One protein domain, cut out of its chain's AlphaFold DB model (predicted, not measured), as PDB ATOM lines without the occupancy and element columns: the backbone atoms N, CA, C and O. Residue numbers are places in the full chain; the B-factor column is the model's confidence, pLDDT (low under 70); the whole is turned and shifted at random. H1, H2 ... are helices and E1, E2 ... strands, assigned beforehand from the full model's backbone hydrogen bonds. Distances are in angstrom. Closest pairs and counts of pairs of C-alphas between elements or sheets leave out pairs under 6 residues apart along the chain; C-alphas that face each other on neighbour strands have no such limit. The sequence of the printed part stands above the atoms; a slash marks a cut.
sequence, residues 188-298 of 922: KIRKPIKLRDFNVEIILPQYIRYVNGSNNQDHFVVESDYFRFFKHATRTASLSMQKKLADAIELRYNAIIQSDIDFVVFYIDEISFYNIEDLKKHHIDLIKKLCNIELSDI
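What this domain is: This is residues 188 to 298 of the 922 residues of an uncharacterized protein of viral metagenome (UniProt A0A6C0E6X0). A small antiparallel sheet of three strands, E1, E2 and E3, has the long helix H1 over one face, and a second helix, H2, lies side by side with H1 on the side away from the sheet, running back the opposite way. A two-stranded hairpin, E4 and E5, sits near the end where H2 begins, and residues 188 to 207 are a long stretch with no named element. The printed part has 111 residues, with two named helices and five named strands in the order E1 E2 E3 H1 E4 E5 H2; the class is mixed, helices and strands, though the named elements hold 53 of the 111 residues, under half. The whole is compact, with a radius of gyration of the C-alphas of 13.9 A, and elongated, with spans of 43 by 27 by 27 A.

How they stand to each other: Past residues 188 to 207 look for E1, residues 208 to 211, E2, residues 219 to 224, and E3, residues 229 to 232: they form a meander, each strand the antiparallel neighbour of the one before. E2 is the inner strand. In the hairpin of E1 and E2, N 209 and O 221 are 2.8 A apart, within hydrogen-bond range; in the hairpin of E2 and E3, N 222 and O 231 are 2.8 A apart. H1, residues 241 to 257, is on this sheet at a height of 8.6 A, making two layers, a helix on one face of a sheet. It lies over E2 and E3 and runs along the strands, at 18 degrees to E2 on the local plane; the closest C-alphas of H1 and E2 are those of Arg 252 and Val 222, 6.0 A apart. Next comes the hairpin of E4, residues 266 to 268, and E5, residues 271 to 273, with N 273 and O 266 at 2.8 A. H2, residues 276 to 291, touches H1 at a shallow tilt of 10 degrees, opposite ways; their closest C-alphas, of Gln 242 and Cys 291, are 4.7 A apart. H2 is not on the sheet of E1, E2 and E3. H2 and E4 are near each other, and the closest C-alphas of E5 and H2 are those of Phe 273 and Leu 279, at 6.1 A. In H1 and H2 every O i to N i+4 pair is within hydrogen-bond range.

Where its parts are: Find C-alpha 208 at (220.065, 189.537, 195.427), where E1 begins; it runs 9.9 A to residue 211. E2, 219 to 224, spans 16.8 A and E3, 229 to 232, 10.3 A. H1 starts at C-alpha 241, (210.456, 196.887, 200.621), and runs 24.4 A to residue 257. E4, 266 to 268, and E5, 271 to 273, are 6.4 A and 6.6 A long. H2 runs 21.9 A from residue 276 to C-alpha 291 at (210.536, 189.881, 205.303).

The domain as a whole: The two C-alphas farthest apart, of Asn 215 and Val 264, are 43.7 A apart. The printed part has no cut, and no link between named elements is long. Look in the B-factor column for a mean pLDDT of the printed part of 79.5, with values under 70 at residues 188 to 190, 214 to 216, 260 to 267 and 294 to 298.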
ATOM      1  N   LYS A 188     233.598 188.682 199.050       55.38
ATOM      2  CA  LYS A 188     233.686 189.698 200.111       55.38
ATOM      3  C   LYS A 188     232.411 189.650 200.955       55.38
ATOM      4  O   LYS A 188     231.326 189.641 200.370       55.38
ATOM      5  N   ILE A 189     232.569 189.655 202.282       59.06
ATOM      6  CA  ILE A 189     231.460 189.700 203.245       59.06
ATOM      7  C   ILE A 189     230.479 190.782 202.791       59.06
ATOM      8  O   ILE A 189     230.871 191.928 202.537       59.06
ATOM      9  N   ARG A 190     229.217 190.392 202.607       68.00
ATOM     10  CA  ARG A 190     228.174 191.302 202.140       68.00
ATOM     11  C   ARG A 190     227.910 192.324 203.239       68.00
ATOM     12  O   ARG A 190     227.617 191.953 204.369       68.00
ATOM     13  N   LYS A 191     228.046 193.610 202.907       78.75
ATOM     14  CA  LYS A 191     227.758 194.682 203.862       78.75
ATOM     15  C   LYS A 191     226.266 194.650 204.226       78.75
ATOM     16  O   LYS A 191     225.458 194.496 203.304       78.75
ATOM     17  N   PRO A 192     225.907 194.812 205.510       85.06
ATOM     18  CA  PRO A 192     224.523 195.041 205.894       85.06
ATOM     19  C   PRO A 192     224.016 196.355 205.276       85.06
ATOM     20  O   PRO A 192     224.797 197.261 204.968       85.06
ATOM     21  N   ILE A 193     222.711 196.425 205.024       85.31
ATOM     22  CA  ILE A 193     222.040 197.570 204.401       85.31
ATOM     23  C   ILE A 193     220.798 197.906 205.224       85.31
ATOM     24  O   ILE A 193     219.956 197.039 205.464       85.31
ATOM     25  N   LYS A 194     220.649 199.176 205.604       83.88
ATOM     26  CA  LYS A 194     219.404 199.706 206.165       83.88
ATOM     27  C   LYS A 194     218.444 200.090 205.038       83.88
ATOM     28  O   LYS A 194     218.804 200.865 204.153       83.88
ATOM     29  N   LEU A 195     217.228 199.551 205.068       85.12
ATOM     30  CA  LEU A 195     216.158 199.849 204.110       85.12
ATOM     31  C   LEU A 195     215.019 200.597 204.812       85.12
ATOM     32  O   LEU A 195     214.846 200.452 206.017       85.12
ATOM     33  N   ARG A 196     214.233 201.381 204.058       77.38
ATOM     34  CA  ARG A 196     213.214 202.288 204.631       77.38
ATOM     35  C   ARG A 196     212.178 201.576 205.510       77.38
ATOM     36  O   ARG A 196     211.824 202.105 206.556       77.38
ATOM     37  N   ASP A 197     211.769 200.367 205.121       76.62
ATOM     38  CA  ASP A 197     210.718 199.596 205.805       76.62
ATOM     39  C   ASP A 197     211.295 198.488 206.714       76.62
ATOM     40  O   ASP A 197     210.622 197.502 207.011       76.62
ATOM     41  N   PHE A 198     212.571 198.595 207.103       82.06
ATOM     42  CA  PHE A 198     213.258 197.609 207.938       82.06
ATOM     43  C   PHE A 198     213.810 198.274 209.202       82.06
ATOM     44  O   PHE A 198     214.645 199.176 209.143       82.06
ATOM     45  N   ASN A 199     213.371 197.780 210.363       78.31
ATOM     46  CA  ASN A 199     213.792 198.292 211.674       78.31
ATOM     47  C   ASN A 199     215.266 197.982 211.994       78.31
ATOM     48  O   ASN A 199     215.875 198.653 212.825       78.31
ATOM     49  N   VAL A 200     215.837 196.976 211.327       82.00
ATOM     50  CA  VAL A 200     217.219 196.507 211.478       82.00
ATOM     51  C   VAL A 200     217.947 196.566 210.138       82.00
ATOM     52  O   VAL A 200     217.321 196.541 209.078       82.00
ATOM     53  N   GLU A 201     219.278 196.630 210.166       86.12
ATOM     54  CA  GLU A 201     220.054 196.417 208.945       86.12
ATOM     55  C   GLU A 201     219.994 194.944 208.537       86.12
ATOM     56  O   GLU A 201     220.095 194.054 209.383       86.12
ATOM     57  N   ILE A 202     219.858 194.678 207.238       87.19
ATOM     58  CA  ILE A 202     219.791 193.314 206.707       87.19
ATOM     59  C   ILE A 202     220.995 192.998 205.825       87.19
ATOM     60  O   ILE A 202     221.460 193.833 205.046       87.19
ATOM     61  N   ILE A 203     221.469 191.757 205.897       87.56
ATOM     62  CA  ILE A 203     222.400 191.204 204.914       87.56
ATOM     63  C   ILE A 203     221.556 190.566 203.810       87.56
ATOM     64  O   ILE A 203     220.797 189.631 204.055       87.56
ATOM     65  N   LEU A 204     221.659 191.084 202.584       89.56
ATOM     66  CA  LEU A 204     220.890 190.545 201.461       89.56
ATOM     67  C   LEU A 204     221.410 189.157 201.056       89.56
ATOM     68  O   LEU A 204     222.624 189.028 200.848       89.56
ATOM     69  N   PRO A 205     220.524 188.166 200.828       89.94
ATOM     70  CA  PRO A 205     220.905 186.854 200.312       89.94
ATOM     71  C   PRO A 205     221.712 186.931 199.015       89.94
ATOM     72  O   PRO A 205     221.572 187.864 198.217       89.94
ATOM     73  N   GLN A 206     222.562 185.935 198.790       85.25
ATOM     74  CA  GLN A 206     223.381 185.784 197.598       85.25
ATOM     75  C   GLN A 206     222.532 185.926 196.325       85.25
ATOM     76  O   GLN A 206     221.363 185.559 196.284       85.25
ATOM     77  N   TYR A 207     223.123 186.515 195.284       88.75
ATOM     78  CA  TYR A 207     222.465 186.870 194.014       88.75
ATOM     79  C   TYR A 207     221.392 187.962 194.086       88.75
ATOM     80  O   TYR A 207     221.052 188.513 193.048       88.75
ATOM     81  N   ILE A 208     220.921 188.357 195.272       91.50
ATOM     82  CA  ILE A 208     220.065 189.537 195.427       91.50
ATOM     83  C   ILE A 208     220.948 190.768 195.632       91.50
ATOM     84  O   ILE A 208     221.918 190.736 196.401       91.50
ATOM     85  N   ARG A 209     220.622 191.863 194.946       91.75
ATOM     86  CA  ARG A 209     221.226 193.187 195.116       91.75
ATOM     87  C   ARG A 209     220.130 194.246 195.171       91.75
ATOM     88  O   ARG A 209     219.185 194.215 194.392       91.75
ATOM     89  N   TYR A 210     220.268 195.198 196.086       91.56
ATOM     90  CA  TYR A 210     219.386 196.358 196.164       91.56
ATOM     91  C   TYR A 210     219.730 197.397 195.088       91.56
ATOM     92  O   TYR A 210     220.906 197.642 194.801       91.56
ATOM     93  N   VAL A 211     218.701 198.015 194.508       88.81
ATOM     94  CA  VAL A 211     218.811 199.128 193.565       88.81
ATOM     95  C   VAL A 211     217.993 200.295 194.103       88.81
ATOM     96  O   VAL A 211     216.764 200.252 194.116       88.81
ATOM     97  N   ASN A 212     218.703 201.342 194.523       84.06
ATOM     98  CA  ASN A 212     218.118 202.634 194.865       84.06
ATOM     99  C   ASN A 212     217.627 203.300 193.568       84.06
ATOM    100  O   ASN A 212     218.415 203.486 192.635       84.06
ATOM    101  N   GLY A 213     216.327 203.566 193.479       72.06
ATOM    102  CA  GLY A 213     215.677 204.082 192.279       72.06
ATOM    103  C   GLY A 213     215.333 205.559 192.417       72.06
ATOM    104  O   GLY A 213     214.747 205.976 193.416       72.06
ATOM    105  N   SER A 214     215.605 206.357 191.380       62.28
ATOM    106  CA  SER A 214     215.016 207.695 191.292       62.28
ATOM    107  C   SER A 214     213.482 207.606 191.336       62.28
ATOM    108  O   SER A 214     212.877 206.650 190.845       62.28
ATOM    109  N   ASN A 215     212.854 208.599 191.969       54.97
ATOM    110  CA  ASN A 215     211.400 208.725 192.124       54.97
ATOM    111  C   ASN A 215     210.721 207.496 192.775       54.97
ATOM    112  O   ASN A 215     209.724 206.979 192.274       54.97
ATOM    113  N   ASN A 216     211.253 207.037 193.918       54.94
ATOM    114  CA  ASN A 216     210.678 205.982 194.776       54.94
ATOM    115  C   ASN A 216     210.489 204.599 194.109       54.94
ATOM    116  O   ASN A 216     209.730 203.763 194.603       54.94
ATOM    117  N   GLN A 217     211.233 204.306 193.039       70.81
ATOM    118  CA  GLN A 217     211.273 202.979 192.408       70.81
ATOM    119  C   GLN A 217     212.369 202.066 192.988       70.81
ATOM    120  O   GLN A 217     213.014 201.308 192.257       70.81
ATOM    121  N   ASP A 218     212.578 202.136 194.303       87.31
ATOM    122  CA  ASP A 218     213.454 201.214 195.030       87.31
ATOM    123  C   ASP A 218     212.976 199.776 194.814       87.31
ATOM    124  O   ASP A 218     211.787 199.473 194.965       87.31
ATOM    125  N   HIS A 219     213.900 198.905 194.420       89.94
ATOM    126  CA  HIS A 219     213.623 197.508 194.095       89.94
ATOM    127  C   HIS A 219     214.883 196.651 194.257       89.94
ATOM    128  O   HIS A 219     215.969 197.143 194.573       89.94
ATOM    129  N   PHE A 220     214.740 195.352 194.022       93.06
ATOM    130  CA  PHE A 220     215.851 194.411 194.025       93.06
ATOM    131  C   PHE A 220     216.102 193.851 192.630       93.06
ATOM    132  O   PHE A 220     215.202 193.756 191.795       93.06
ATOM    133  N   VAL A 221     217.344 193.454 192.395       91.50
ATOM    134  CA  VAL A 221     217.785 192.715 191.217       91.50
ATOM    135  C   VAL A 221     218.321 191.368 191.675       91.50
ATOM    136  O   VAL A 221     219.026 191.274 192.680       91.50
ATOM    137  N   VAL A 222     217.955 190.336 190.930       91.56
ATOM    138  CA  VAL A 222     218.338 188.942 191.116       91.56
ATOM    139  C   VAL A 222     219.273 188.593 189.962       91.56
ATOM    140  O   VAL A 222     218.826 188.442 188.827       91.56
ATOM    141  N   GLU A 223     220.577 188.530 190.228       89.94
ATOM    142  CA  GLU A 223     221.628 188.394 189.211       89.94
ATOM    143  C   GLU A 223     222.671 187.327 189.581       89.94
ATOM    144  O   GLU A 223     223.183 187.282 190.704       89.94
ATOM    145  N   SER A 224     223.006 186.460 188.624       84.12
ATOM    146  CA  SER A 224     224.060 185.454 188.764       84.12
ATOM    147  C   SER A 224     224.689 185.128 187.417       84.12
ATOM    148  O   SER A 224     224.048 184.512 186.572       84.12
ATOM    149  N   ASP A 225     225.978 185.428 187.253       75.56
ATOM    150  CA  ASP A 225     226.751 184.994 186.078       75.56
ATOM    151  C   ASP A 225     226.912 183.464 186.018       75.56
ATOM    152  O   ASP A 225     227.062 182.889 184.942       75.56
ATOM    153  N   TYR A 226     226.879 182.801 187.182       72.50
ATOM    154  CA  TYR A 226     227.044 181.351 187.308       72.50
ATOM    155  C   TYR A 226     225.819 180.603 186.766       72.50
ATOM    156  O   TYR A 226     225.948 179.765 185.880       72.50
ATOM    157  N   PHE A 227     224.632 180.993 187.236       73.94
ATOM    158  CA  PHE A 227     223.337 180.476 186.777       73.94
ATOM    159  C   PHE A 227     222.800 181.215 185.530       73.94
ATOM    160  O   PHE A 227     221.704 180.932 185.055       73.94
ATOM    161  N   ARG A 228     223.556 182.193 185.012       79.62
ATOM    162  CA  ARG A 228     223.247 183.045 183.846       79.62
ATOM    163  C   ARG A 228     221.895 183.774 183.890       79.62
ATOM    164  O   ARG A 228     221.344 184.099 182.838       79.62
ATOM    165  N   PHE A 229     221.361 184.069 185.076       80.06
ATOM    166  CA  PHE A 229     220.101 184.804 185.224       80.06
ATOM    167  C   PHE A 229     220.306 186.282 185.572       80.06
ATOM    168  O   PHE A 229     221.235 186.657 186.290       80.06
ATOM    169  N   PHE A 230     219.371 187.109 185.102       86.31
ATOM    170  CA  PHE A 230     219.208 188.506 185.495       86.31
ATOM    171  C   PHE A 230     217.709 188.849 185.481       86.31
ATOM    172  O   PHE A 230     217.066 188.819 184.429       86.31
ATOM    173  N   LYS A 231     217.125 189.130 186.649       88.00
ATOM    174  CA  LYS A 231     215.701 189.473 186.813       88.00
ATOM    175  C   LYS A 231     215.568 190.691 187.732       88.00
ATOM    176  O   LYS A 231     216.282 190.799 188.724       88.00
ATOM    177  N   HIS A 232     214.645 191.599 187.426       86.56
ATOM    178  CA  HIS A 232     214.231 192.647 188.366       86.56
ATOM    179  C   HIS A 232     213.044 192.139 189.182       86.56
ATOM    180  O   HIS A 232     212.092 191.617 188.601       86.56
ATOM    181  N   ALA A 233     213.092 192.340 190.496       87.56
ATOM    182  CA  ALA A 233     211.920 192.251 191.356       87.56
ATOM    183  C   ALA A 233     210.966 193.427 191.097       87.56
ATOM    184  O   ALA A 233     211.322 194.423 190.453       87.56
ATOM    185  N   THR A 234     209.749 193.314 191.617       83.19
ATOM    186  CA  THR A 234     208.668 194.275 191.428       83.19
ATOM    187  C   THR A 234     209.075 195.704 191.806       83.19
ATOM    188  O   THR A 234     209.572 195.996 192.896       83.19
ATOM    189  N   ARG A 235     208.869 196.626 190.859       83.75
ATOM    190  CA  ARG A 235     209.219 198.055 190.977       83.75
ATOM    191  C   ARG A 235     208.056 198.914 191.475       83.75
ATOM    192  O   ARG A 235     208.210 200.124 191.617       83.75
ATOM    193  N   THR A 236     206.897 198.307 191.724       79.88
ATOM    194  CA  THR A 236     205.651 199.007 192.048       79.88
ATOM    195  C   THR A 236     205.792 199.819 193.335       79.88
ATOM    196  O   THR A 236     206.143 199.282 194.384       79.88
ATOM    197  N   ALA A 237     205.504 201.121 193.270       77.00
ATOM    198  CA  ALA A 237     205.646 202.032 194.408       77.00
ATOM    199  C   ALA A 237     204.663 201.742 195.563       77.00
ATOM    200  O   ALA A 237     204.950 202.093 196.700       77.00
ATOM    201  N   SER A 238     203.538 201.065 195.295       80.62
ATOM    202  CA  SER A 238     202.544 200.672 196.308       80.62
ATOM    203  C   SER A 238     202.926 199.441 197.145       80.62
ATOM    204  O   SER A 238     202.175 199.064 198.045       80.62
ATOM    205  N   LEU A 239     204.062 198.794 196.863       83.00
ATOM    206  CA  LEU A 239     204.556 197.643 197.623       83.00
ATOM    207  C   LEU A 239     205.714 198.046 198.540       83.00
ATOM    208  O   LEU A 239     206.667 198.692 198.096       83.00
ATOM    209  N   SER A 240     205.652 197.597 199.797       86.25
ATOM    210  CA  SER A 240     206.736 197.769 200.767       86.25
ATOM    211  C   SER A 240     208.004 197.028 200.339       86.25
ATOM    212  O   SER A 240     207.966 196.021 199.626       86.25
ATOM    213  N   MET A 241     209.147 197.494 200.830       87.62
ATOM    214  CA  MET A 241     210.456 196.887 200.621       87.62
ATOM    215  C   MET A 241     210.519 195.440 201.123       87.62
ATOM    216  O   MET A 241     211.213 194.631 200.517       87.62
ATOM    217  N   GLN A 242     209.760 195.084 202.164       88.12
ATOM    218  CA  GLN A 242     209.621 193.698 202.637       88.12
ATOM    219  C   GLN A 242     208.946 192.805 201.583       88.12
ATOM    220  O   GLN A 242     209.459 191.735 201.255       88.12
ATOM    221  N   LYS A 243     207.842 193.269 200.976       87.62
ATOM    222  CA  LYS A 243     207.145 192.545 199.895       87.62
ATOM    223  C   LYS A 243     207.991 192.464 198.623       87.62
ATOM    224  O   LYS A 243     208.060 191.409 198.002       87.62
ATOM    225  N   LYS A 244     208.700 193.543 198.277       89.69
ATOM    226  CA  LYS A 244     209.675 193.567 197.172       89.69
ATOM    227  C   LYS A 244     210.848 192.610 197.401       89.69
ATOM    228  O   LYS A 244     211.347 192.028 196.443       89.69
ATOM    229  N   LEU A 245     211.294 192.441 198.649       91.19
ATOM    230  CA  LEU A 245     212.353 191.492 198.995       91.19
ATOM    231  C   LEU A 245     211.851 190.045 198.924       91.19
ATOM    232  O   LEU A 245     212.590 189.189 198.450       91.19
ATOM    233  N   ALA A 246     210.603 189.776 199.324       90.00
ATOM    234  CA  ALA A 246     209.999 188.449 199.193       90.00
ATOM    235  C   ALA A 246     209.909 188.014 197.715       90.00
ATOM    236  O   ALA A 246     210.429 186.955 197.369       90.00
ATOM    237  N   ASP A 247     209.381 188.875 196.835       88.44
ATOM    238  CA  ASP A 247     209.359 188.669 195.371       88.44
ATOM    239  C   ASP A 247     210.781 188.460 194.799       88.44
ATOM    240  O   ASP A 247     211.006 187.587 193.966       88.44
ATOM    241  N   ALA A 248     211.797 189.164 195.315       91.75
ATOM    242  CA  ALA A 248     213.194 188.936 194.930       91.75
ATOM    243  C   ALA A 248     213.764 187.584 195.412       91.75
ATOM    244  O   ALA A 248     214.539 186.946 194.697       91.75
ATOM    245  N   ILE A 249     213.413 187.144 196.623       90.88
ATOM    246  CA  ILE A 249     213.835 185.853 197.192       90.88
ATOM    247  C   ILE A 249     213.167 184.685 196.449       90.88
ATOM    248  O   ILE A 249     213.812 183.656 196.233       90.88
ATOM    249  N   GLU A 250     211.931 184.863 195.990       88.94
ATOM    250  CA  GLU A 250     211.207 183.911 195.146       88.94
ATOM    251  C   GLU A 250     211.755 183.866 193.714       88.94
ATOM    252  O   GLU A 250     212.129 182.797 193.232       88.94
ATOM    253  N   LEU A 251     211.937 185.021 193.063       89.31
ATOM    254  CA  LEU A 251     212.601 185.114 191.758       89.31
ATOM    255  C   LEU A 251     213.991 184.463 191.767       89.31
ATOM    256  O   LEU A 251     214.390 183.888 190.754       89.31
ATOM    257  N   ARG A 252     214.716 184.526 192.895       90.88
ATOM    258  CA  ARG A 252     215.995 183.832 193.090       90.88
ATOM    259  C   ARG A 252     215.823 182.318 193.135       90.88
ATOM    260  O   ARG A 252     216.529 181.631 192.405       90.88
ATOM    261  N   TYR A 253     214.921 181.805 193.972       89.75
ATOM    262  CA  TYR A 253     214.649 180.368 194.075       89.75
ATOM    263  C   TYR A 253     214.217 179.793 192.719       89.75
ATOM    264  O   TYR A 253     214.875 178.892 192.198       89.75
ATOM    265  N   ASN A 254     213.223 180.420 192.085       85.50
ATOM    266  CA  ASN A 254     212.719 180.046 190.765       85.50
ATOM    267  C   ASN A 254     213.825 180.065 189.693       85.50
ATOM    268  O   ASN A 254     213.862 179.189 188.839       85.50
ATOM    269  N   ALA A 255     214.763 181.018 189.738       83.19
ATOM    270  CA  ALA A 255     215.872 181.074 188.783       83.19
ATOM    271  C   ALA A 255     216.989 180.037 189.032       83.19
ATOM    272  O   ALA A 255     217.741 179.744 188.105       83.19
ATOM    273  N   ILE A 256     217.113 179.491 190.248       83.38
ATOM    274  CA  ILE A 256     218.064 178.412 190.561       83.38
ATOM    275  C   ILE A 256     217.495 177.062 190.108       83.38
ATOM    276  O   ILE A 256     218.178 176.328 189.397       83.38
ATOM    277  N   ILE A 257     216.235 176.757 190.445       82.94
ATOM    278  CA  ILE A 257     215.585 175.489 190.049       82.94
ATOM    279  C   ILE A 257     215.341 175.380 188.533       82.94
ATOM    280  O   ILE A 257     215.209 174.279 188.017       82.94
ATOM    281  N   GLN A 258     215.295 176.512 187.818       78.56
ATOM    282  CA  GLN A 258     215.202 176.580 186.350       78.56
ATOM    283  C   GLN A 258     216.566 176.458 185.642       78.56
ATOM    284  O   GLN A 258     216.617 176.593 184.423       78.56
ATOM    285  N   SER A 259     217.675 176.281 186.368       70.94
ATOM    286  CA  SER A 259     219.004 176.180 185.755       70.94
ATOM    287  C   SER A 259     219.396 174.728 185.473       70.94
ATOM    288  O   SER A 259     219.204 173.864 186.324       70.94
ATOM    289  N   ASP A 260     220.020 174.473 184.318       62.28
ATOM    290  CA  ASP A 260     220.502 173.143 183.888       62.28
ATOM    291  C   ASP A 260     221.723 172.629 184.689       62.28
ATOM    292  O   ASP A 260     222.545 171.867 184.176       62.28
ATOM    293  N   ILE A 261     221.926 173.110 185.919       62.41
ATOM    294  CA  ILE A 261     223.093 172.774 186.736       62.41
ATOM    295  C   ILE A 261     222.748 171.600 187.652       62.41
ATOM    296  O   ILE A 261     221.818 171.667 188.451       62.41
ATOM    297  N   ASP A 262     223.546 170.542 187.537       57.50
ATOM    298  CA  ASP A 262     223.367 169.283 188.255       57.50
ATOM    299  C   ASP A 262     223.391 169.482 189.786       57.50
ATOM    300  O   ASP A 262     224.313 170.088 190.344       57.50
ATOM    301  N   PHE A 263     222.365 168.974 190.476       59.62
ATOM    302  CA  PHE A 263     222.016 169.322 191.866       59.62
ATOM    303  C   PHE A 263     222.904 168.661 192.942       59.62
ATOM    304  O   PHE A 263     222.555 168.650 194.121       59.62
ATOM    305  N   VAL A 264     224.071 168.136 192.559       47.25
ATOM    306  CA  VAL A 264     224.890 167.220 193.374       47.25
ATOM    307  C   VAL A 264     225.408 167.847 194.679       47.25
ATOM    308  O   VAL A 264     225.359 167.193 195.715       47.25
ATOM    309  N   VAL A 265     225.916 169.092 194.652       56.38
ATOM    310  CA  VAL A 265     226.212 169.906 195.859       56.38
ATOM    311  C   VAL A 265     226.211 171.403 195.508       56.38
ATOM    312  O   VAL A 265     227.202 171.919 194.966       56.38
ATOM    313  N   PHE A 266     225.156 172.127 195.888       68.31
ATOM    314  CA  PHE A 266     225.114 173.594 195.810       68.31
ATOM    315  C   PHE A 266     225.603 174.254 197.096       68.31
ATOM    316  O   PHE A 266     225.433 173.707 198.177       68.31
ATOM    317  N   TYR A 267     226.179 175.456 196.986       69.25
ATOM    318  CA  TYR A 267     226.540 176.279 198.142       69.25
ATOM    319  C   TYR A 267     226.039 177.715 197.954       69.25
ATOM    320  O   TYR A 267     226.581 178.476 197.142       69.25
ATOM    321  N   ILE A 268     224.993 178.085 198.691       76.88
ATOM    322  CA  ILE A 268     224.261 179.352 198.548       76.88
ATOM    323  C   ILE A 268     223.971 179.895 199.949       76.88
ATOM    324  O   ILE A 268     223.671 179.125 200.850       76.88
ATOM    325  N   ASP A 269     224.076 181.212 200.151       78.31
ATOM    326  CA  ASP A 269     223.815 181.858 201.455       78.31
ATOM    327  C   ASP A 269     224.617 181.239 202.620       78.31
ATOM    328  O   ASP A 269     224.149 181.161 203.749       78.31
ATOM    329  N   GLU A 270     225.837 180.796 202.314       74.19
ATOM    330  CA  GLU A 270     226.777 180.127 203.229       74.19
ATOM    331  C   GLU A 270     226.398 178.695 203.674       74.19
ATOM    332  O   GLU A 270     227.124 178.077 204.455       74.19
ATOM    333  N   ILE A 271     225.348 178.116 203.079       71.19
ATOM    334  CA  ILE A 271     224.822 176.775 203.373       71.19
ATOM    335  C   ILE A 271     225.019 175.834 202.172       71.19
ATOM    336  O   ILE A 271     224.880 176.240 201.014       71.19
ATOM    337  N   SER A 272     225.342 174.566 202.453       71.56
ATOM    338  CA  SER A 272     225.387 173.482 201.462       71.56
ATOM    339  C   SER A 272     224.010 172.840 201.285       71.56
ATOM    340  O   SER A 272     223.375 172.487 202.274       71.56
ATOM    341  N   PHE A 273     223.589 172.617 200.040       74.44
ATOM    342  CA  PHE A 273     222.339 171.941 199.684       74.44
ATOM    343  C   PHE A 273     222.626 170.703 198.833       74.44
ATOM    344  O   PHE A 273     223.405 170.778 197.878       74.44
ATOM    345  N   TYR A 274     221.976 169.591 199.179       71.50
ATOM    346  CA  TYR A 274     222.148 168.279 198.539       71.50
ATOM    347  C   TYR A 274     220.899 167.811 197.772       71.50
ATOM    348  O   TYR A 274     220.943 166.809 197.065       71.50
ATOM    349  N   ASN A 275     219.779 168.525 197.914       74.38
ATOM    350  CA  ASN A 275     218.528 168.293 197.197       74.38
ATOM    351  C   ASN A 275     217.732 169.614 197.076       74.38
ATOM    352  O   ASN A 275     218.108 170.646 197.641       74.38
ATOM    353  N   ILE A 276     216.633 169.585 196.314       75.81
ATOM    354  CA  ILE A 276     215.787 170.760 196.043       75.81
ATOM    355  C   ILE A 276     214.912 171.142 197.252       75.81
ATOM    356  O   ILE A 276     214.662 172.328 197.468       75.81
ATOM    357  N   GLU A 277     214.469 170.181 198.066       78.50
ATOM    358  CA  GLU A 277     213.579 170.448 199.205       78.50
ATOM    359  C   GLU A 277     214.300 171.191 200.347       78.50
ATOM    360  O   GLU A 277     213.734 172.127 200.911       78.50
ATOM    361  N   ASP A 278     215.577 170.901 200.610       79.88
ATOM    362  CA  ASP A 278     216.401 171.680 201.549       79.88
ATOM    363  C   ASP A 278     216.576 173.134 201.078       79.88
ATOM    364  O   ASP A 278     216.469 174.078 201.868       79.88
ATOM    365  N   LEU A 279     216.790 173.335 199.772       81.94
ATOM    366  CA  LEU A 279     216.897 174.666 199.166       81.94
ATOM    367  C   LEU A 279     215.573 175.444 199.275       81.94
ATOM    368  O   LEU A 279     215.577 176.646 199.551       81.94
ATOM    369  N   LYS A 280     214.440 174.762 199.085       84.94
ATOM    370  CA  LYS A 280     213.079 175.304 199.215       84.94
ATOM    371  C   LYS A 280     212.740 175.658 200.664       84.94
ATOM    372  O   LYS A 280     212.213 176.741 200.914       84.94
ATOM    373  N   LYS A 281     213.114 174.805 201.623       85.25
ATOM    374  CA  LYS A 281     212.992 175.066 203.065       85.25
ATOM    375  C   LYS A 281     213.798 176.301 203.474       85.25
ATOM    376  O   LYS A 281     213.256 177.198 204.111       85.25
ATOM    377  N   HIS A 282     215.052 176.407 203.032       87.12
ATOM    378  CA  HIS A 282     215.884 177.596 203.257       87.12
ATOM    379  C   HIS A 282     215.320 178.866 202.593       87.12
ATOM    380  O   HIS A 282     215.352 179.947 203.179       87.12
ATOM    381  N   HIS A 283     214.751 178.750 201.390       87.44
ATOM    382  CA  HIS A 283     214.044 179.850 200.729       87.44
ATOM    383  C   HIS A 283     212.843 180.352 201.561       87.44
ATOM    384  O   HIS A 283     212.723 181.561 201.781       87.44
ATOM    385  N   ILE A 284     212.008 179.440 202.076       84.75
ATOM    386  CA  ILE A 284     210.880 179.744 202.977       84.75
ATOM    387  C   ILE A 284     211.371 180.439 204.255       84.75
ATOM    388  O   ILE A 284     210.858 181.495 204.632       84.75
ATOM    389  N   ASP A 285     212.405 179.883 204.886       87.38
ATOM    390  CA  ASP A 285     213.021 180.427 206.095       87.38
ATOM    391  C   ASP A 285     213.535 181.858 205.898       87.38
ATOM    392  O   ASP A 285     213.371 182.695 206.785       87.38
ATOM    393  N   LEU A 286     214.132 182.168 204.742       88.75
ATOM    394  CA  LEU A 286     214.594 183.520 204.425       88.75
ATOM    395  C   LEU A 286     213.450 184.520 204.265       88.75
ATOM    396  O   LEU A 286     213.591 185.653 204.723       88.75
ATOM    397  N   ILE A 287     212.327 184.133 203.648       86.44
ATOM    398  CA  ILE A 287     211.142 185.000 203.565       86.44
ATOM    399  C   ILE A 287     210.617 185.302 204.971       86.44
ATOM    400  O   ILE A 287     210.406 186.470 205.303       86.44
ATOM    401  N   LYS A 288     210.481 184.280 205.827       85.62
ATOM    402  CA  LYS A 288     210.028 184.466 207.212       85.62
ATOM    403  C   LYS A 288     210.992 185.349 208.011       85.62
ATOM    404  O   LYS A 288     210.573 186.367 208.556       85.62
ATOM    405  N   LYS A 289     212.288 185.011 208.025       87.44
ATOM    406  CA  LYS A 289     213.330 185.693 208.819       87.44
ATOM    407  C   LYS A 289     213.604 187.130 208.370       87.44
ATOM    408  O   LYS A 289     213.830 187.983 209.221       87.44
ATOM    409  N   LEU A 290     213.631 187.402 207.062       86.12
ATOM    410  CA  LEU A 290     213.970 188.734 206.546       86.12
ATOM    411  C   LEU A 290     212.737 189.602 206.315       86.12
ATOM    412  O   LEU A 290     212.755 190.776 206.669       86.12
ATOM    413  N   CYS A 291     211.677 189.065 205.710       85.06
ATOM    414  CA  CYS A 291     210.536 189.881 205.303       85.06
ATOM    415  C   CYS A 291     209.444 189.983 206.374       85.06
ATOM    416  O   CYS A 291     208.640 190.907 206.284       85.06
ATOM    417  N   ASN A 292     209.415 189.077 207.362       83.12
ATOM    418  CA  ASN A 292     208.347 188.957 208.364       83.12
ATOM    419  C   ASN A 292     206.947 188.850 207.722       83.12
ATOM    420  O   ASN A 292     206.003 189.537 208.108       83.12
ATOM    421  N   ILE A 293     206.847 188.017 206.681       74.62
ATOM    422  CA  ILE A 293     205.624 187.750 205.915       74.62
ATOM    423  C   ILE A 293     205.353 186.245 205.961       74.62
ATOM    424  O   ILE A 293     206.244 185.449 205.655       74.62
ATOM    425  N   GLU A 294     204.127 185.853 206.307       65.06
ATOM    426  CA  GLU A 294     203.671 184.468 206.164       65.06
ATOM    427  C   GLU A 294     203.387 184.137 204.694       65.06
ATOM    428  O   GLU A 294     202.889 184.979 203.945       65.06
ATOM    429  N   LEU A 295     203.676 182.902 204.263       57.88
ATOM    430  CA  LEU A 295     203.540 182.523 202.845       57.88
ATOM    431  C   LEU A 295     202.111 182.722 202.309       57.88
ATOM    432  O   LEU A 295     201.940 183.082 201.147       57.88
ATOM    433  N   SER A 296     201.099 182.553 203.162       54.97
ATOM    434  CA  SER A 296     199.682 182.775 202.841       54.97
ATOM    435  C   SER A 296     199.344 184.221 202.456       54.97
ATOM    436  O   SER A 296     198.396 184.450 201.706       54.97
ATOM    437  N   ASP A 297     200.109 185.206 202.937       53.75
ATOM    438  CA  ASP A 297     199.880 186.623 202.627       53.75
ATOM    439  C   ASP A 297     200.485 187.048 201.283       53.75
ATOM    440  O   ASP A 297     200.192 188.141 200.776       53.75
ATOM    441  N   ILE A 298     201.289 186.185 200.654       54.94
ATOM    442  CA  ILE A 298     201.900 186.447 199.351       54.94
ATOM    443  C   ILE A 298     200.943 186.030 198.225       54.94
ATOM    444  O   ILE A 298     201.228 185.157 197.410       54.94
TER     445      ILE A 298